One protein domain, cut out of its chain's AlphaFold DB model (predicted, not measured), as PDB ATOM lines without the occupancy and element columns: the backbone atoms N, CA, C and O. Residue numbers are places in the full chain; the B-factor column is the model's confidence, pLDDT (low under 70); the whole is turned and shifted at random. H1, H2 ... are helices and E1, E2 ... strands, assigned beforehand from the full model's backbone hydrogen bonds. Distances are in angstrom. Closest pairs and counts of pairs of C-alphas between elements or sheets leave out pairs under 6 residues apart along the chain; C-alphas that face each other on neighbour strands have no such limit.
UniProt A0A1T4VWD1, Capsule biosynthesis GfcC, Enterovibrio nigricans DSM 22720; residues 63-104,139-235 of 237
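Overview. This is residues 63 to 104 and 139 to 235 of the 237 residues of the protein "Capsule biosynthesis GfcC" of Enterovibrio nigricans DSM 22720 (UniProt A0A1T4VWD1). A strongly twisted five-strand sheet has the short helix H3 on one face and H4 on the other. On the H4 side the helical hairpin of H1 and H2 joins it: H1 packs on both H2 and H4 but does not reach the sheet, and H2 only grazes it at E1. The printed part has 139 residues, with four named helices and five named strands in the order H1, H2, E1, E2, H3, E3, E4, E5, H4; the mixed sheet runs E2, E1, E5, E3, E4. The class is mixed, helices and strands, and the whole is compact, with a radius of gyration of the C-alphas of 14.1 A and spans of 39 by 32 by 21 A.

Along the chain. H1, residues 63 to 81, begins at C-alpha (253.547, 230.224, 318.573) and is 26.8 A long. H2, residues 86 to 101, is 22.5 A long. After the cut come E1, residues 141 to 146, 16.9 A, and E2, residues 152 to 155. H3 is residues 162 to 169. E3, residues 179 to 183, and E4, residues 189 to 193, follow, then E5, residues 209 to 212. H4, residues 224 to 233, is 14.7 A long and ends at C-alpha (257.143, 241.195, 318.440).

Arrangement. H1 and H2, a helical hairpin, touch at a shallow tilt of 24 degrees, opposite ways, closest at the C-alphas of Thr 79 and Leu 89, 5.7 A. H1 also touches H4, closest at the C-alphas of Val 71 and Asp 227, 6.2 A; H2 and H4 are apart. The hairpin E1 and E2 is antiparallel, with N 142 and O 154 2.8 A apart. E1 and E5 are parallel, with N 210 and O 143 2.8 A apart. E5 and E3 are antiparallel, with N 183 and O 209 2.8 A apart, as are E3 and E4, a hairpin, with N 182 and O 190 2.8 A apart. H3 and H4 on opposite faces make three layers, a sheet between helices. H4 has a height over the sheet of 8.9 A and runs along the strands, at 9 degrees to E3 on the local plane. E2, H3 and E3 form a split strand-helix-strand unit, two strands running the same way with E1 and E5 between them, and its crossover is right-handed. In H1, H2 and H4 every O i to N i+4 pair is within hydrogen-bond range; in H3 2 of 4 are, beside 4 of 5 O i to N i+3 pairs.

Size, cuts and confidence. The two C-alphas farthest apart, those of Glu 80 and Val 158, are 39.3 A apart. Residues 105 to 138 are not printed, and C-alphas 104 and 139 are 18.4 A apart across this cut. The links E4 to E5 and E5 to H4 are long. The mean pLDDT of the printed part is 94.4; residues 174 to 176 are under 70.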
ATOM      1  N   ASN A  63     253.822 229.232 317.527       89.50
ATOM      2  CA  ASN A  63     253.547 230.224 318.573       89.50
ATOM      3  C   ASN A  63     252.929 231.522 318.033       89.50
ATOM      4  O   ASN A  63     251.867 231.936 318.499       89.50
ATOM      5  N   ALA A  64     253.545 232.151 317.024       93.12
ATOM      6  CA  ALA A  64     253.010 233.384 316.440       93.12
ATOM      7  C   ALA A  64     251.648 233.161 315.762       93.12
ATOM      8  O   ALA A  64     250.772 234.022 315.822       93.12
ATOM      9  N   LYS A  65     251.442 231.987 315.155       94.12
ATOM     10  CA  LYS A  65     250.177 231.617 314.507       94.12
ATOM     11  C   LYS A  65     249.057 231.402 315.526       94.12
ATOM     12  O   LYS A  65     247.944 231.871 315.313       94.12
ATOM     13  N   GLU A  66     249.341 230.711 316.625       94.88
ATOM     14  CA  GLU A  66     248.398 230.516 317.730       94.88
ATOM     15  C   GLU A  66     248.016 231.851 318.376       94.88
ATOM     16  O   GLU A  66     246.832 232.106 318.606       94.88
ATOM     17  N   LEU A  67     248.999 232.729 318.586       96.00
ATOM     18  CA  LEU A  67     248.780 234.067 319.125       96.00
ATOM     19  C   LEU A  67     247.983 234.960 318.160       96.00
ATOM     20  O   LEU A  67     247.080 235.676 318.578       96.00
ATOM     21  N   LEU A  68     248.234 234.876 316.851       97.00
ATOM     22  CA  LEU A  68     247.431 235.580 315.848       97.00
ATOM     23  C   LEU A  68     245.962 235.139 315.891       97.00
ATOM     24  O   LEU A  68     245.056 235.971 315.820       97.00
ATOM     25  N   LEU A  69     245.710 233.833 316.028       96.75
ATOM     26  CA  LEU A  69     244.355 233.293 316.153       96.75
ATOM     27  C   LEU A  69     243.666 233.769 317.438       96.75
ATOM     28  O   LEU A  69     242.487 234.133 317.390       96.75
ATOM     29  N   SER A  70     244.374 233.785 318.573       96.56
ATOM     30  CA  SER A  70     243.812 234.275 319.836       96.56
ATOM     31  C   SER A  70     243.500 235.771 319.764       96.56
ATOM     32  O   SER A  70     242.384 236.162 320.100       96.56
ATOM     33  N   VAL A  71     244.413 236.590 319.232       98.00
ATOM     34  CA  VAL A  71     244.213 238.035 319.053       98.00
ATOM     35  C   VAL A  71     243.026 238.313 318.136       98.00
ATOM     36  O   VAL A  71     242.145 239.084 318.509       98.00
ATOM     37  N   ASN A  72     242.926 237.645 316.982       98.00
ATOM     38  CA  ASN A  72     241.798 237.830 316.064       98.00
ATOM     39  C   ASN A  72     240.450 237.456 316.701       98.00
ATOM     40  O   ASN A  72     239.442 238.138 316.486       98.00
ATOM     41  N   LYS A  73     240.419 236.405 317.528       97.56
ATOM     42  CA  LYS A  73     239.226 236.038 318.299       97.56
ATOM     43  C   LYS A  73     238.865 237.122 319.318       97.56
ATOM     44  O   LYS A  73     237.699 237.504 319.404       97.56
ATOM     45  N   THR A  74     239.841 237.628 320.065       97.19
ATOM     46  CA  THR A  74     239.624 238.670 321.077       97.19
ATOM     47  C   THR A  74     239.206 239.999 320.443       97.19
ATOM     48  O   THR A  74     238.322 240.663 320.973       97.19
ATOM     49  N   LEU A  75     239.748 240.365 319.277       97.56
ATOM     50  CA  LEU A  75     239.331 241.555 318.522       97.56
ATOM     51  C   LEU A  75     237.907 241.432 317.972       97.56
ATOM     52  O   LEU A  75     237.136 242.395 318.014       97.56
ATOM     53  N   SER A  76     237.525 240.236 317.519       97.25
ATOM     54  CA  SER A  76     236.145 239.956 317.102       97.25
ATOM     55  C   SER A  76     235.178 240.123 318.278       97.25
ATOM     56  O   SER A  76     234.172 240.817 318.158       97.25
ATOM     57  N   LEU A  77     235.529 239.586 319.451       97.25
ATOM     58  CA  LEU A  77     234.749 239.772 320.674       97.25
ATOM     59  C   LEU A  77     234.705 241.243 321.123       97.25
ATOM     60  O   LEU A  77     233.660 241.728 321.548       97.25
ATOM     61  N   ALA A  78     235.814 241.978 321.015       97.00
ATOM     62  CA  ALA A  78     235.852 243.403 321.336       97.00
ATOM     63  C   ALA A  78     234.910 244.216 320.434       97.00
ATOM     64  O   ALA A  78     234.215 245.107 320.919       97.00
ATOM     65  N   THR A  79     234.821 243.848 319.152       96.75
ATOM     66  CA  THR A  79     233.868 244.435 318.199       96.75
ATOM     67  C   THR A  79     232.422 244.204 318.643       96.75
ATOM     68  O   THR A  79     231.599 245.103 318.513       96.75
ATOM     69  N   GLU A  80     232.091 243.032 319.191       96.44
ATOM     70  CA  GLU A  80     230.749 242.733 319.716       96.44
ATOM     71  C   GLU A  80     230.439 243.489 321.018       96.44
ATOM     72  O   GLU A  80     229.317 243.951 321.209       96.44
ATOM     73  N   ILE A  81     231.421 243.638 321.911       95.75
ATOM     74  CA  ILE A  81     231.220 244.294 323.212       95.75
ATOM     75  C   ILE A  81     231.096 245.818 323.073       95.75
ATOM     76  O   ILE A  81     230.338 246.439 323.816       95.75
ATOM     77  N   TRP A  82     231.835 246.435 322.150       95.56
ATOM     78  CA  TRP A  82     231.888 247.894 321.994       95.56
ATOM     79  C   TRP A  82     230.932 248.444 320.930       95.56
ATOM     80  O   TRP A  82     231.153 249.535 320.427       95.56
ATOM     81  N   GLN A  83     229.844 247.734 320.609       94.69
ATOM     82  CA  GLN A  83     228.840 248.197 319.633       94.69
ATOM     83  C   GLN A  83     228.233 249.570 319.968       94.69
ATOM     84  O   GLN A  83     227.863 250.296 319.053       94.69
ATOM     85  N   ASP A  84     228.157 249.926 321.254       94.69
ATOM     86  CA  ASP A  84     227.602 251.201 321.731       94.69
ATOM     87  C   ASP A  84     228.668 252.310 321.914       94.69
ATOM     88  O   ASP A  84     228.348 253.407 322.373       94.69
ATOM     89  N   ASP A  85     229.941 252.031 321.609       94.56
ATOM     90  CA  ASP A  85     231.069 252.964 321.734       94.56
ATOM     91  C   ASP A  85     231.763 253.114 320.372       94.56
ATOM     92  O   ASP A  85     232.684 252.365 320.040       94.56
ATOM     93  N   ASP A  86     231.288 254.077 319.574       94.56
ATOM     94  CA  ASP A  86     231.715 254.281 318.184       94.56
ATOM     95  C   ASP A  86     233.238 254.447 318.042       94.56
ATOM     96  O   ASP A  86     233.842 253.890 317.122       94.56
ATOM     97  N   GLU A  87     233.877 255.177 318.964       94.44
ATOM     98  CA  GLU A  87     235.320 255.429 318.927       94.44
ATOM     99  C   GLU A  87     236.121 254.145 319.177       94.44
ATOM    100  O   GLU A  87     237.044 253.822 318.421       94.44
ATOM    101  N   LYS A  88     235.757 253.369 320.209       94.94
ATOM    102  CA  LYS A  88     236.418 252.082 320.479       94.94
ATOM    103  C   LYS A  88     236.152 251.060 319.383       94.94
ATOM    104  O   LYS A  88     237.058 250.307 319.024       94.94
ATOM    105  N   LEU A  89     234.927 251.022 318.864       96.25
ATOM    106  CA  LEU A  89     234.532 250.117 317.793       96.25
ATOM    107  C   LEU A  89     235.367 250.356 316.536       96.25
ATOM    108  O   LEU A  89     235.868 249.402 315.937       96.25
ATOM    109  N   GLU A  90     235.536 251.617 316.145       96.25
ATOM    110  CA  GLU A  90     236.324 251.975 314.970       96.25
ATOM    111  C   GLU A  90     237.816 251.679 315.173       96.25
ATOM    112  O   GLU A  90     238.430 251.039 314.317       96.25
ATOM    113  N   ALA A  91     238.381 252.016 316.336       96.94
ATOM    114  CA  ALA A  91     239.775 251.701 316.655       96.94
ATOM    115  C   ALA A  91     240.063 250.186 316.597       96.94
ATOM    116  O   ALA A  91     241.078 249.759 316.040       96.94
ATOM    117  N   VAL A  92     239.156 249.340 317.104       97.31
ATOM    118  CA  VAL A  92     239.293 247.873 317.013       97.31
ATOM    119  C   VAL A  92     239.189 247.368 315.584       97.31
ATOM    120  O   VAL A  92     239.941 246.467 315.204       97.31
ATOM    121  N   LYS A  93     238.280 247.919 314.775       97.31
ATOM    122  CA  LYS A  93     238.158 247.539 313.363       97.31
ATOM    123  C   LYS A  93     239.436 247.868 312.601       97.31
ATOM    124  O   LYS A  93     239.961 247.005 311.901       97.31
ATOM    125  N   GLN A  94     239.973 249.070 312.782       97.31
ATOM    126  CA  GLN A  94     241.216 249.494 312.136       97.31
ATOM    127  C   GLN A  94     242.412 248.659 312.599       97.31
ATOM    128  O   GLN A  94     243.220 248.230 311.776       97.31
ATOM    129  N   LEU A  95     242.485 248.337 313.893       97.62
ATOM    130  CA  LEU A  95     243.504 247.432 314.415       97.62
ATOM    131  C   LEU A  95     243.366 246.017 313.833       97.62
ATOM    132  O   LEU A  95     244.363 245.404 313.461       97.62
ATOM    133  N   SER A  96     242.139 245.516 313.689       97.81
ATOM    134  CA  SER A  96     241.874 244.220 313.053       97.81
ATOM    135  C   SER A  96     242.324 244.211 311.592       97.81
ATOM    136  O   SER A  96     242.917 243.234 311.138       97.81
ATOM    137  N   VAL A  97     242.092 245.298 310.850       97.31
ATOM    138  CA  VAL A  97     242.591 245.460 309.475       97.31
ATOM    139  C   VAL A  97     244.120 245.454 309.450       97.31
ATOM    140  O   VAL A  97     244.709 244.717 308.663       97.31
ATOM    141  N   PHE A  98     244.763 246.213 310.340       96.69
ATOM    142  CA  PHE A  98     246.221 246.277 310.444       96.69
ATOM    143  C   PHE A  98     246.856 244.906 310.723       96.69
ATOM    144  O   PHE A  98     247.816 244.513 310.054       96.69
ATOM    145  N   ILE A  99     246.309 244.163 311.690       97.19
ATOM    146  CA  ILE A  99     246.808 242.833 312.051       97.19
ATOM    147  C   ILE A  99     246.610 241.858 310.890       97.19
ATOM    148  O   ILE A  99     247.553 241.181 310.504       97.19
ATOM    149  N   ASN A 100     245.436 241.824 310.260       96.44
ATOM    150  CA  ASN A 100     245.190 240.889 309.156       96.44
ATOM    151  C   ASN A 100     245.962 241.225 307.867       96.44
ATOM    152  O   ASN A 100     246.150 240.346 307.029       96.44
ATOM    153  N   ALA A 101     246.421 242.469 307.707       95.50
ATOM    154  CA  ALA A 101     247.310 242.873 306.618       95.50
ATOM    155  C   ALA A 101     248.801 242.615 306.918       95.50
ATOM    156  O   ALA A 101     249.634 242.742 306.020       95.50
ATOM    157  N   SER A 102     249.150 242.282 308.164       94.75
ATOM    158  CA  SER A 102     250.531 242.066 308.598       94.75
ATOM    159  C   SER A 102     250.932 240.592 308.515       94.75
ATOM    160  O   SER A 102     250.127 239.689 308.743       94.75
ATOM    161  N   LEU A 103     252.212 240.344 308.225       93.62
ATOM    162  CA  LEU A 103     252.805 239.011 308.272       93.62
ATOM    163  C   LEU A 103     253.443 238.774 309.642       93.62
ATOM    164  O   LEU A 103     254.287 239.556 310.086       93.62
ATOM    165  N   PHE A 104     253.076 237.663 310.279       94.81
ATOM    166  CA  PHE A 104     253.647 237.239 311.553       94.81
ATOM    167  C   PHE A 104     254.327 235.884 311.403       94.81
ATOM    168  O   PHE A 104     253.732 234.939 310.885       94.81
ATOM    169  N   PRO A 139     264.117 251.940 308.146       92.94
ATOM    170  CA  PRO A 139     262.906 252.707 307.881       92.94
ATOM    171  C   PRO A 139     263.101 254.175 308.271       92.94
ATOM    172  O   PRO A 139     263.938 254.497 309.115       92.94
ATOM    173  N   ASP A 140     262.294 255.063 307.706       95.19
ATOM    174  CA  ASP A 140     262.258 256.497 308.016       95.19
ATOM    175  C   ASP A 140     260.973 256.902 308.754       95.19
ATOM    176  O   ASP A 140     260.642 258.083 308.842       95.19
ATOM    177  N   SER A 141     260.256 255.926 309.317       96.75
ATOM    178  CA  SER A 141     258.950 256.119 309.946       96.75
ATOM    179  C   SER A 141     258.734 255.253 311.186       96.75
ATOM    180  O   SER A 141     259.402 254.234 311.365       96.75
ATOM    181  N   VAL A 142     257.748 255.623 311.997       97.81
ATOM    182  CA  VAL A 142     257.218 254.887 313.152       97.81
ATOM    183  C   VAL A 142     255.728 254.643 312.915       97.81
ATOM    184  O   VAL A 142     255.036 255.509 312.382       97.81
ATOM    185  N   GLN A 143     255.213 253.472 313.286       97.50
ATOM    186  CA  GLN A 143     253.780 253.184 313.163       97.50
ATOM    187  C   GLN A 143     253.063 253.432 314.484       97.50
ATOM    188  O   GLN A 143     253.554 253.023 315.531       97.50
ATOM    189  N   VAL A 144     251.891 254.059 314.435       98.19
ATOM    190  CA  VAL A 144     251.067 254.340 315.615       98.19
ATOM    191  C   VAL A 144     249.731 253.624 315.473       98.19
ATOM    192  O   VAL A 144     249.009 253.844 314.500       98.19
ATOM    193  N   ILE A 145     249.414 252.750 316.428       97.62
ATOM    194  CA  ILE A 145     248.251 251.851 316.393       97.62
ATOM    195  C   ILE A 145     247.649 251.647 317.795       97.62
ATOM    196  O   ILE A 145     248.212 252.074 318.802       97.62
ATOM    197  N   GLY A 146     246.511 250.953 317.875       96.75
ATOM    198  CA  GLY A 146     245.842 250.613 319.135       96.75
ATOM    199  C   GLY A 146     244.616 251.482 319.391       96.75
ATOM    200  O   GLY A 146     243.850 251.754 318.470       96.75
ATOM    201  N   ALA A 147     244.420 251.911 320.637       96.50
ATOM    202  CA  ALA A 147     243.310 252.773 321.035       96.50
ATOM    203  C   ALA A 147     243.550 254.237 320.613       96.50
ATOM    204  O   ALA A 147     243.772 255.116 321.446       96.50
ATOM    205  N   VAL A 148     243.515 254.492 319.306       96.50
ATOM    206  CA  VAL A 148     243.681 255.807 318.669       96.50
ATOM    207  C   VAL A 148     242.613 255.999 317.584       96.50
ATOM    208  O   VAL A 148     242.147 255.014 317.015       96.50
ATOM    209  N   LEU A 149     242.221 257.242 317.287       95.06
ATOM    210  CA  LEU A 149     241.228 257.532 316.236       95.06
ATOM    211  C   LEU A 149     241.807 257.406 314.822       95.06
ATOM    212  O   LEU A 149     241.088 257.077 313.876       95.06
ATOM    213  N   HIS A 150     243.097 257.713 314.669       95.31
ATOM    214  CA  HIS A 150     243.777 257.761 313.378       95.31
ATOM    215  C   HIS A 150     245.098 256.978 313.416       95.31
ATOM    216  O   HIS A 150     246.174 257.584 313.481       95.31
ATOM    217  N   PRO A 151     245.045 255.630 313.376       96.38
ATOM    218  CA  PRO A 151     246.224 254.800 313.191       96.38
ATOM    219  C   PRO A 151     246.937 255.191 311.900       96.38
ATOM    220  O   PRO A 151     246.310 255.293 310.842       96.38
ATOM    221  N   GLN A 152     248.241 255.432 311.980       96.31
ATOM    222  CA  GLN A 152     249.001 255.941 310.843       96.31
ATOM    223  C   GLN A 152     250.500 255.688 310.979       96.31
ATOM    224  O   GLN A 152     251.031 255.459 312.068       96.31
ATOM    225  N   THR A 153     251.185 255.793 309.846       96.88
ATOM    226  CA  THR A 153     252.643 255.826 309.767       96.88
ATOM    227  C   THR A 153     253.108 257.275 309.855       96.88
ATOM    228  O   THR A 153     252.744 258.098 309.017       96.88
ATOM    229  N   VAL A 154     253.914 257.588 310.866       97.25
ATOM    230  CA  VAL A 154     254.429 258.934 311.142       97.25
ATOM    231  C   VAL A 154     255.916 258.990 310.779       97.25
ATOM    232  O   VAL A 154     256.651 258.066 311.136       97.25
ATOM    233  N   PRO A 155     256.401 260.042 310.092       97.69
ATOM    234  CA  PRO A 155     257.828 260.216 309.838       97.69
ATOM    235  C   PRO A 155     258.648 260.179 311.130       97.69
ATOM    236  O   PRO A 155     258.289 260.795 312.133       97.69
ATOM    237  N   PHE A 156     259.760 259.455 311.098       97.19
ATOM    238  CA  PHE A 156     260.644 259.306 312.239       97.19
ATOM    239  C   PHE A 156     261.320 260.635 312.581       97.19
ATOM    240  O   PHE A 156     261.855 261.331 311.715       97.19
ATOM    241  N   SER A 157     261.384 260.935 313.875       96.31
ATOM    242  CA  SER A 157     262.168 262.036 314.415       96.31
ATOM    243  C   SER A 157     262.864 261.633 315.709       96.31
ATOM    244  O   SER A 157     262.267 261.041 316.605       96.31
ATOM    245  N   VAL A 158     264.136 262.024 315.819       93.44
ATOM    246  CA  VAL A 158     264.982 261.783 316.999       93.44
ATOM    247  C   VAL A 158     264.513 262.536 318.243       93.44
ATOM    248  O   VAL A 158     264.944 262.209 319.342       93.44
ATOM    249  N   THR A 159     263.685 263.569 318.077       93.56
ATOM    250  CA  THR A 159     263.185 264.379 319.195       93.56
ATOM    251  C   THR A 159     261.827 263.916 319.701       93.56
ATOM    252  O   THR A 159     261.385 264.436 320.716       93.56
ATOM    253  N   HIS A 160     261.148 263.022 318.975       95.31
ATOM    254  CA  HIS A 160     259.795 262.603 319.322       95.31
ATOM    255  C   HIS A 160     259.823 261.497 320.376       95.31
ATOM    256  O   HIS A 160     260.495 260.475 320.218       95.31
ATOM    257  N   THR A 161     259.049 261.716 321.428       95.06
ATOM    258  CA  THR A 161     258.672 260.738 322.446       95.06
ATOM    259  C   THR A 161     257.455 259.924 321.994       95.06
ATOM    260  O   THR A 161     256.854 260.200 320.952       95.06
ATOM    261  N   ALA A 162     257.054 258.920 322.780       95.31
ATOM    262  CA  ALA A 162     255.822 258.176 322.513       95.31
ATOM    263  C   ALA A 162     254.588 259.093 322.481       95.31
ATOM    264  O   ALA A 162     253.736 258.917 321.610       95.31
ATOM    265  N   ASP A 163     254.512 260.082 323.379       94.06
ATOM    266  CA  ASP A 163     253.400 261.039 323.420       94.06
ATOM    267  C   ASP A 163     253.338 261.893 322.147       94.06
ATOM    268  O   ASP A 163     252.270 262.026 321.550       94.06
ATOM    269  N   ASP A 164     254.488 262.364 321.650       94.62
ATOM    270  CA  ASP A 164     254.549 263.138 320.405       94.62
ATOM    271  C   ASP A 164     253.960 262.349 319.228       94.62
ATOM    272  O   ASP A 164     253.118 262.870 318.494       94.62
ATOM    273  N   TYR A 165     254.336 261.075 319.067       95.94
ATOM    274  CA  TYR A 165     253.778 260.217 318.015       95.94
ATOM    275  C   TYR A 165     252.278 259.953 318.205       95.94
ATOM    276  O   TYR A 165     251.514 259.963 317.238       95.94
ATOM    277  N   LEU A 166     251.841 259.736 319.446       95.00
ATOM    278  CA  LEU A 166     250.441 259.476 319.773       95.00
ATOM    279  C   LEU A 166     249.553 260.696 319.542       95.00
ATOM    280  O   LEU A 166     248.426 260.538 319.074       95.00
ATOM    281  N   SER A 167     250.056 261.901 319.811       93.38
ATOM    282  CA  SER A 167     249.311 263.152 319.649       93.38
ATOM    283  C   SER A 167     248.768 263.328 318.224       93.38
ATOM    284  O   SER A 167     247.631 263.770 318.043       93.38
ATOM    285  N   VAL A 168     249.527 262.881 317.216       93.75
ATOM    286  CA  VAL A 168     249.141 262.920 315.795       93.75
ATOM    287  C   VAL A 168     248.016 261.923 315.490       93.75
ATOM    288  O   VAL A 168     247.169 262.189 314.637       93.75
ATOM    289  N   ALA A 169     247.982 260.786 316.192       94.38
ATOM    290  CA  ALA A 169     246.993 259.720 316.013       94.38
ATOM    291  C   ALA A 169     245.710 259.900 316.846       94.38
ATOM    292  O   ALA A 169     244.752 259.154 316.645       94.38
ATOM    293  N   MET A 170     245.671 260.896 317.742       93.75
ATOM    294  CA  MET A 170     244.554 261.207 318.646       93.75
ATOM    295  C   MET A 170     244.134 259.998 319.514       93.75
ATOM    296  O   MET A 170     243.211 259.260 319.154       93.75
ATOM    297  N   PRO A 171     244.793 259.757 320.665       93.94
ATOM    298  CA  PRO A 171     244.517 258.594 321.501       93.94
ATOM    299  C   PRO A 171     243.140 258.671 322.166       93.94
ATOM    300  O   PRO A 171     242.722 259.731 322.644       93.94
ATOM    301  N   LEU A 172     242.467 257.524 322.266       90.31
ATOM    302  CA  LEU A 172     241.186 257.402 322.955       90.31
ATOM    303  C   LEU A 172     241.392 257.684 324.451       90.31
ATOM    304  O   LEU A 172     242.166 257.004 325.125       90.31
ATOM    305  N   HIS A 173     240.695 258.695 324.972       75.44
ATOM    306  CA  HIS A 173     240.740 259.130 326.375       75.44
ATOM    307  C   HIS A 173     242.122 259.588 326.894       75.44
ATOM    308  O   HIS A 173     242.677 259.007 327.828       75.44
ATOM    309  N   SER A 174     242.622 260.719 326.391       65.00
ATOM    310  CA  SER A 174     243.929 261.299 326.759       65.00
ATOM    311  C   SER A 174     244.162 261.469 328.272       65.00
ATOM    312  O   SER A 174     245.276 261.297 328.748       65.00
ATOM    313  N   PHE A 175     243.119 261.749 329.065       62.91
ATOM    314  CA  PHE A 175     243.256 261.999 330.510       62.91
ATOM    315  C   PHE A 175     243.522 260.748 331.366       62.91
ATOM    316  O   PHE A 175     243.856 260.883 332.541       62.91
ATOM    317  N   GLY A 176     243.335 259.540 330.823       67.88
ATOM    318  CA  GLY A 176     243.551 258.283 331.549       67.88
ATOM    319  C   GLY A 176     244.824 257.534 331.157       67.88
ATOM    320  O   GLY A 176     245.187 256.570 331.830       67.88
ATOM    321  N   ASN A 177     245.495 257.951 330.084       82.00
ATOM    322  CA  ASN A 177     246.595 257.197 329.496       82.00
ATOM    323  C   ASN A 177     247.911 257.623 330.151       82.00
ATOM    324  O   ASN A 177     248.381 258.732 329.940       82.00
ATOM    325  N   SER A 178     248.481 256.751 330.984       89.50
ATOM    326  CA  SER A 178     249.763 257.015 331.668       89.50
ATOM    327  C   SER A 178     250.961 256.373 330.982       89.50
ATOM    328  O   SER A 178     252.092 256.791 331.223       89.50
ATOM    329  N   THR A 179     250.712 255.353 330.164       93.75
ATOM    330  CA  THR A 179     251.748 254.488 329.601       93.75
ATOM    331  C   THR A 179     251.350 254.063 328.193       93.75
ATOM    332  O   THR A 179     250.230 253.591 327.983       93.75
ATOM    333  N   ALA A 180     252.276 254.208 327.253       95.44
ATOM    334  CA  ALA A 180     252.228 253.600 325.930       95.44
ATOM    335  C   ALA A 180     253.136 252.364 325.893       95.44
ATOM    336  O   ALA A 180     254.103 252.282 326.648       95.44
ATOM    337  N   LEU A 181     252.844 251.411 325.011       97.69
ATOM    338  CA  LEU A 181     253.723 250.267 324.770       97.69
ATOM    339  C   LEU A 181     254.433 250.484 323.439       97.69
ATOM    340  O   LEU A 181     253.783 250.717 322.424       97.69
ATOM    341  N   VAL A 182     255.756 250.419 323.431       98.12
ATOM    342  CA  VAL A 182     256.567 250.560 322.223       98.12
ATOM    343  C   VAL A 182     257.190 249.215 321.901       98.12
ATOM    344  O   VAL A 182     257.850 248.616 322.744       98.12
ATOM    345  N   VAL A 183     256.982 248.739 320.676       97.94
ATOM    346  CA  VAL A 183     257.675 247.569 320.137       97.94
ATOM    347  C   VAL A 183     258.794 248.067 319.240       97.94
ATOM    348  O   VAL A 183     258.545 248.604 318.156       97.94
ATOM    349  N   GLN A 184     260.026 247.915 319.710       97.31
ATOM    350  CA  GLN A 184     261.222 248.285 318.963       97.31
ATOM    351  C   GLN A 184     261.425 247.332 317.765       97.31
ATOM    352  O   GLN A 184     260.895 246.218 317.753       97.31
ATOM    353  N   PRO A 185     262.208 247.719 316.739       95.56
ATOM    354  CA  PRO A 185     262.416 246.901 315.534       95.56
ATOM    355  C   PRO A 185     263.016 245.504 315.792       95.56
ATOM    356  O   PRO A 185     262.792 244.569 315.019       95.56
ATOM    357  N   ASN A 186     263.741 245.339 316.902       93.50
ATOM    358  CA  ASN A 186     264.300 244.058 317.350       93.50
ATOM    359  C   ASN A 186     263.261 243.156 318.046       93.50
ATOM    360  O   ASN A 186     263.566 242.006 318.367       93.50
ATOM    361  N   GLY A 187     262.039 243.651 318.258       93.88
ATOM    362  CA  GLY A 187     260.967 242.971 318.975       93.88
ATOM    363  C   GLY A 187     260.967 243.215 320.486       93.88
ATOM    364  O   GLY A 187     260.144 242.620 321.177       93.88
ATOM    365  N   GLU A 188     261.848 244.059 321.030       95.69
ATOM    366  CA  GLU A 188     261.782 244.441 322.446       95.69
ATOM    367  C   GLU A 188     260.521 245.265 322.722       95.69
ATOM    368  O   GLU A 188     260.159 246.148 321.946       95.69
ATOM    369  N   ILE A 189     259.842 244.946 323.826       97.00
ATOM    370  CA  ILE A 189     258.677 245.690 324.305       97.00
ATOM    371  C   ILE A 189     259.138 246.607 325.428       97.00
ATOM    372  O   ILE A 189     259.719 246.148 326.411       97.00
ATOM    373  N   GLU A 190     258.811 247.883 325.307       97.31
ATOM    374  CA  GLU A 190     259.111 248.906 326.295       97.31
ATOM    375  C   GLU A 190     257.827 249.605 326.744       97.31
ATOM    376  O   GLU A 190     256.961 249.937 325.935       97.31
ATOM    377  N   GLU A 191     257.713 249.869 328.043       96.62
ATOM    378  CA  GLU A 191     256.656 250.716 328.594       96.62
ATOM    379  C   GLU A 191     257.154 252.160 328.645       96.62
ATOM    380  O   GLU A 191     258.108 252.462 329.357       96.62
ATOM    381  N   HIS A 192     256.517 253.049 327.886       96.25
ATOM    382  CA  HIS A 192     256.875 254.464 327.796       96.25
ATOM    383  C   HIS A 192     255.879 255.294 328.615       96.25
ATOM    384  O   HIS A 192     254.700 255.349 328.251       96.25
ATOM    385  N   PRO A 193     256.300 255.932 329.720       94.75
ATOM    386  CA  PRO A 193     255.454 256.852 330.476       94.75
ATOM    387  C   PRO A 193     255.150 258.121 329.666       94.75
ATOM    388  O   PRO A 193     256.076 258.801 329.228       94.75
ATOM    389  N   ILE A 194     253.868 258.451 329.487       92.56
ATOM    390  CA  ILE A 194     253.423 259.549 328.600       92.56
ATOM    391  C   ILE A 194     252.585 260.627 329.292       92.56
ATOM    392  O   ILE A 194     252.346 261.677 328.710       92.56
ATOM    393  N   ALA A 195     252.092 260.397 330.511       89.38
ATOM    394  CA  ALA A 195     251.277 261.410 331.170       89.38
ATOM    395  C   ALA A 195     252.157 262.485 331.811       89.38
ATOM    396  O   ALA A 195     253.228 262.201 332.337       89.38
ATOM    397  N   TYR A 196     251.644 263.714 331.890       86.25
ATOM    398  CA  TYR A 196     252.392 264.855 332.438       86.25
ATOM    399  C   TYR A 196     252.958 264.624 333.858       86.25
ATOM    400  O   TYR A 196     253.889 265.310 334.274       86.25
ATOM    401  N   TRP A 197     252.374 263.706 334.643       84.94
ATOM    402  CA  TRP A 197     252.806 263.395 336.013       84.94
ATOM    403  C   TRP A 197     253.873 262.300 336.108       84.94
ATOM    404  O   TRP A 197     254.467 262.142 337.173       84.94
ATOM    405  N   ASN A 198     254.084 261.514 335.050       87.31
ATOM    406  CA  ASN A 198     255.064 260.428 335.018       87.31
ATOM    407  C   ASN A 198     255.967 260.463 333.779       87.31
ATOM    408  O   ASN A 198     256.714 259.512 333.581       87.31
ATOM    409  N   GLU A 199     255.891 261.520 332.972       83.38
ATOM    410  CA  GLU A 199     256.578 261.627 331.692       83.38
ATOM    411  C   GLU A 199     258.079 261.370 331.842       83.38
ATOM    412  O   GLU A 199     258.788 262.035 332.605       83.38
ATOM    413  N   GLN A 200     258.556 260.384 331.089       88.81
ATOM    414  CA  GLN A 200     259.964 260.050 331.003       88.81
ATOM    415  C   GLN A 200     260.316 259.868 329.527       88.81
ATOM    416  O   GLN A 200     259.924 258.863 328.933       88.81
ATOM    417  N   PRO A 201     261.078 260.802 328.931       87.81
ATOM    418  CA  PRO A 201     261.524 260.665 327.555       87.81
ATOM    419  C   PRO A 201     262.340 259.385 327.374       87.81
ATOM    420  O   PRO A 201     263.361 259.174 328.035       87.81
ATOM    421  N   MET A 202     261.875 258.532 326.470       94.56
ATOM    422  CA  MET A 202     262.514 257.279 326.088       94.56
ATOM    423  C   MET A 202     262.683 257.252 324.572       94.56
ATOM    424  O   MET A 202     261.857 257.778 323.825       94.56
ATOM    425  N   ASN A 203     263.789 256.669 324.115       94.38
ATOM    426  CA  ASN A 203     264.138 256.681 322.701       94.38
ATOM    427  C   ASN A 203     263.271 255.689 321.925       94.38
ATOM    428  O   ASN A 203     263.164 254.521 322.288       94.38
ATOM    429  N   ILE A 204     262.723 256.137 320.803       97.31
ATOM    430  CA  ILE A 204     261.999 255.289 319.856       97.31
ATOM    431  C   ILE A 204     262.878 255.134 318.624       97.31
ATOM    432  O   ILE A 204     263.383 256.124 318.099       97.31
ATOM    433  N   ALA A 205     263.104 253.904 318.173       96.88
ATOM    434  CA  ALA A 205     263.912 253.668 316.990       96.88
ATOM    435  C   ALA A 205     263.074 253.769 315.698       96.88
ATOM    436  O   ALA A 205     261.871 253.502 315.704       96.88
ATOM    437  N   PRO A 206     263.685 254.103 314.548       96.62
ATOM    438  CA  PRO A 206     262.998 254.029 313.261       96.62
ATOM    439  C   PRO A 206     262.515 252.607 312.974       96.62
ATOM    440  O   PRO A 206     263.262 251.647 313.169       96.62
ATOM    441  N   GLY A 207     261.276 252.479 312.505       96.00
ATOM    442  CA  GLY A 207     260.590 251.202 312.310       96.00
ATOM    443  C   GLY A 207     259.842 250.686 313.540       96.00
ATOM    444  O   GLY A 207     259.153 249.674 313.432       96.00
ATOM    445  N   ALA A 208     259.949 251.352 314.694       97.81
ATOM    446  CA  ALA A 208     259.203 250.964 315.884       97.81
ATOM    447  C   ALA A 208     257.685 251.109 315.687       97.81
ATOM    448  O   ALA A 208     257.200 251.848 314.822       97.81
ATOM    449  N   MET A 209     256.934 250.412 316.536       98.12
ATOM    450  CA  MET A 209     255.482 250.520 316.630       98.12
ATOM    451  C   MET A 209     255.106 251.068 318.004       98.12
ATOM    452  O   MET A 209     255.427 250.460 319.022       98.12
ATOM    453  N   VAL A 210     254.415 252.202 318.033       98.00
ATOM    454  CA  VAL A 210     253.832 252.786 319.240       98.00
ATOM    455  C   VAL A 210     252.390 252.302 319.344       98.00
ATOM    456  O   VAL A 210     251.541 252.631 318.515       98.00
ATOM    457  N   TYR A 211     252.118 251.494 320.360       97.94
ATOM    458  CA  TYR A 211     250.809 250.933 320.653       97.94
ATOM    459  C   TYR A 211     250.168 251.656 321.842       97.94
ATOM    460  O   TYR A 211     250.713 251.664 322.949       97.94
ATOM    461  N   MET A 212     248.980 252.223 321.627       97.06
ATOM    462  CA  MET A 212     248.147 252.764 322.702       97.06
ATOM    463  C   MET A 212     247.257 251.663 323.296       97.06
ATOM    464  O   MET A 212     246.387 251.146 322.586       97.06
ATOM    465  N   PRO A 213     247.401 251.319 324.588       95.88
ATOM    466  CA  PRO A 213     246.559 250.313 325.222       95.88
ATOM    467  C   PRO A 213     245.099 250.757 325.352       95.88
ATOM    468  O   PRO A 213     244.803 251.880 325.760       95.88
ATOM    469  N   PHE A 214     244.168 249.835 325.103       94.50
ATOM    470  CA  PHE A 214     242.762 250.041 325.446       94.50
ATOM    471  C   PHE A 214     242.594 250.056 326.969       94.50
ATOM    472  O   PHE A 214     243.074 249.162 327.671       94.50
ATOM    473  N   GLN A 215     241.892 251.065 327.482       91.38
ATOM    474  CA  GLN A 215     241.657 251.254 328.913       91.38
ATOM    475  C   GLN A 215     240.303 250.689 329.355       91.38
ATOM    476  O   GLN A 215     239.365 250.592 328.564       91.38
ATOM    477  N   ARG A 216     240.182 250.388 330.657       89.25
ATOM    478  CA  ARG A 216     238.943 249.887 331.292       89.25
ATOM    479  C   ARG A 216     238.371 248.653 330.577       89.25
ATOM    480  O   ARG A 216     237.170 248.566 330.327       89.25
ATOM    481  N   LEU A 217     239.254 247.711 330.243       92.44
ATOM    482  CA  LEU A 217     238.890 246.479 329.555       92.44
ATOM    483  C   LEU A 217     237.918 245.635 330.404       92.44
ATOM    484  O   LEU A 217     238.197 245.383 331.580       92.44
ATOM    485  N   PRO A 218     236.797 245.163 329.825       93.69
ATOM    486  CA  PRO A 218     235.980 244.106 330.410       93.69
ATOM    487  C   PRO A 218     236.823 242.865 330.717       93.69
ATOM    488  O   PRO A 218     237.808 242.597 330.029       93.69
ATOM    489  N   SER A 219     236.402 242.053 331.689       94.69
ATOM    490  CA  SER A 219     237.127 240.827 332.070       94.69
ATOM    491  C   SER A 219     237.361 239.876 330.894       94.69
ATOM    492  O   SER A 219     238.407 239.245 330.818       94.69
ATOM    493  N   ALA A 220     236.424 239.814 329.946       94.62
ATOM    494  CA  ALA A 220     236.546 239.000 328.739       94.62
ATOM    495  C   ALA A 220     237.665 239.460 327.780       94.62
ATOM    496  O   ALA A 220     238.078 238.686 326.923       94.62
ATOM    497  N   LEU A 221     238.153 240.697 327.921       96.19
ATOM    498  CA  LEU A 221     239.208 241.296 327.101       96.19
ATOM    499  C   LEU A 221     240.484 241.566 327.912       96.19
ATOM    500  O   LEU A 221     241.345 242.306 327.450       96.19
ATOM    501  N   SER A 222     240.632 241.006 329.117       95.00
ATOM    502  CA  SER A 222     241.720 241.375 330.036       95.00
ATOM    503  C   SER A 222     243.128 241.136 329.482       95.00
ATOM    504  O   SER A 222     244.058 241.817 329.901       95.00
ATOM    505  N   SER A 223     243.298 240.185 328.556       95.31
ATOM    506  CA  SER A 223     244.584 239.893 327.911       95.31
ATOM    507  C   SER A 223     244.827 240.687 326.624       95.31
ATOM    508  O   SER A 223     245.945 240.669 326.127       95.31
ATOM    509  N   LEU A 224     243.833 241.427 326.108       96.38
ATOM    510  CA  LEU A 224     243.864 242.034 324.770       96.38
ATOM    511  C   LEU A 224     245.149 242.830 324.504       96.38
ATOM    512  O   LEU A 224     245.837 242.576 323.521       96.38
ATOM    513  N   ASN A 225     245.496 243.762 325.396       96.62
ATOM    514  CA  ASN A 225     246.691 244.594 325.232       96.62
ATOM    515  C   ASN A 225     247.987 243.768 325.244       96.62
ATOM    516  O   ASN A 225     248.881 244.027 324.444       96.62
ATOM    517  N   ALA A 226     248.086 242.785 326.143       96.62
ATOM    518  CA  ALA A 226     249.276 241.950 326.270       96.62
ATOM    519  C   ALA A 226     249.441 241.033 325.049       96.62
ATOM    520  O   ALA A 226     250.529 240.971 324.484       96.62
ATOM    521  N   ASP A 227     248.356 240.394 324.608       97.44
ATOM    522  CA  ASP A 227     248.359 239.477 323.467       97.44
ATOM    523  C   ASP A 227     248.715 240.214 322.165       97.44
ATOM    524  O   ASP A 227     249.510 239.713 321.372       97.44
ATOM    525  N   ILE A 228     248.184 241.430 321.958       97.94
ATOM    526  CA  ILE A 228     248.529 242.257 320.791       97.94
ATOM    527  C   ILE A 228     250.015 242.596 320.799       97.94
ATOM    528  O   ILE A 228     250.693 242.396 319.797       97.94
ATOM    529  N   VAL A 229     250.541 243.116 321.906       97.06
ATOM    530  CA  VAL A 229     251.929 243.590 321.932       97.06
ATOM    531  C   VAL A 229     252.921 242.429 321.834       97.06
ATOM    532  O   VAL A 229     253.920 242.558 321.131       97.06
ATOM    533  N   GLN A 230     252.606 241.268 322.417       96.75
ATOM    534  CA  GLN A 230     253.357 240.030 322.179       96.75
ATOM    535  C   GLN A 230     253.310 239.607 320.703       96.75
ATOM    536  O   GLN A 230     254.339 239.258 320.128       96.75
ATOM    537  N   LEU A 231     252.146 239.697 320.049       97.75
ATOM    538  CA  LEU A 231     252.016 239.378 318.625       97.75
ATOM    539  C   LEU A 231     252.863 240.314 317.756       97.75
ATOM    540  O   LEU A 231     253.514 239.866 316.814       97.75
ATOM    541  N   LEU A 232     252.903 241.605 318.087       96.88
ATOM    542  CA  LEU A 232     253.690 242.598 317.357       96.88
ATOM    543  C   LEU A 232     255.202 242.309 317.387       96.88
ATOM    544  O   LEU A 232     255.883 242.640 316.416       96.88
ATOM    545  N   GLN A 233     255.732 241.632 318.414       95.31
ATOM    546  CA  GLN A 233     257.143 241.195 318.440       95.31
ATOM    547  C   GLN A 233     257.486 240.219 317.299       95.31
ATOM    548  O   GLN A 233     258.635 240.126 316.855       95.31
ATOM    549  N   HIS A 234     256.478 239.484 316.829       95.81
ATOM    550  CA  HIS A 234     256.567 238.476 315.777       95.81
ATOM    551  C   HIS A 234     256.262 239.032 314.381       95.81
ATOM    552  O   HIS A 234     256.202 238.277 313.409       95.81
ATOM    553  N   ARG A 235     256.062 240.349 314.253       94.56
ATOM    554  CA  ARG A 235     255.825 240.981 312.958       94.56
ATOM    555  C   ARG A 235     257.098 240.955 312.114       94.56
ATOM    556  O   ARG A 235     258.164 241.376 312.564       94.56
TER     557      ARG A 235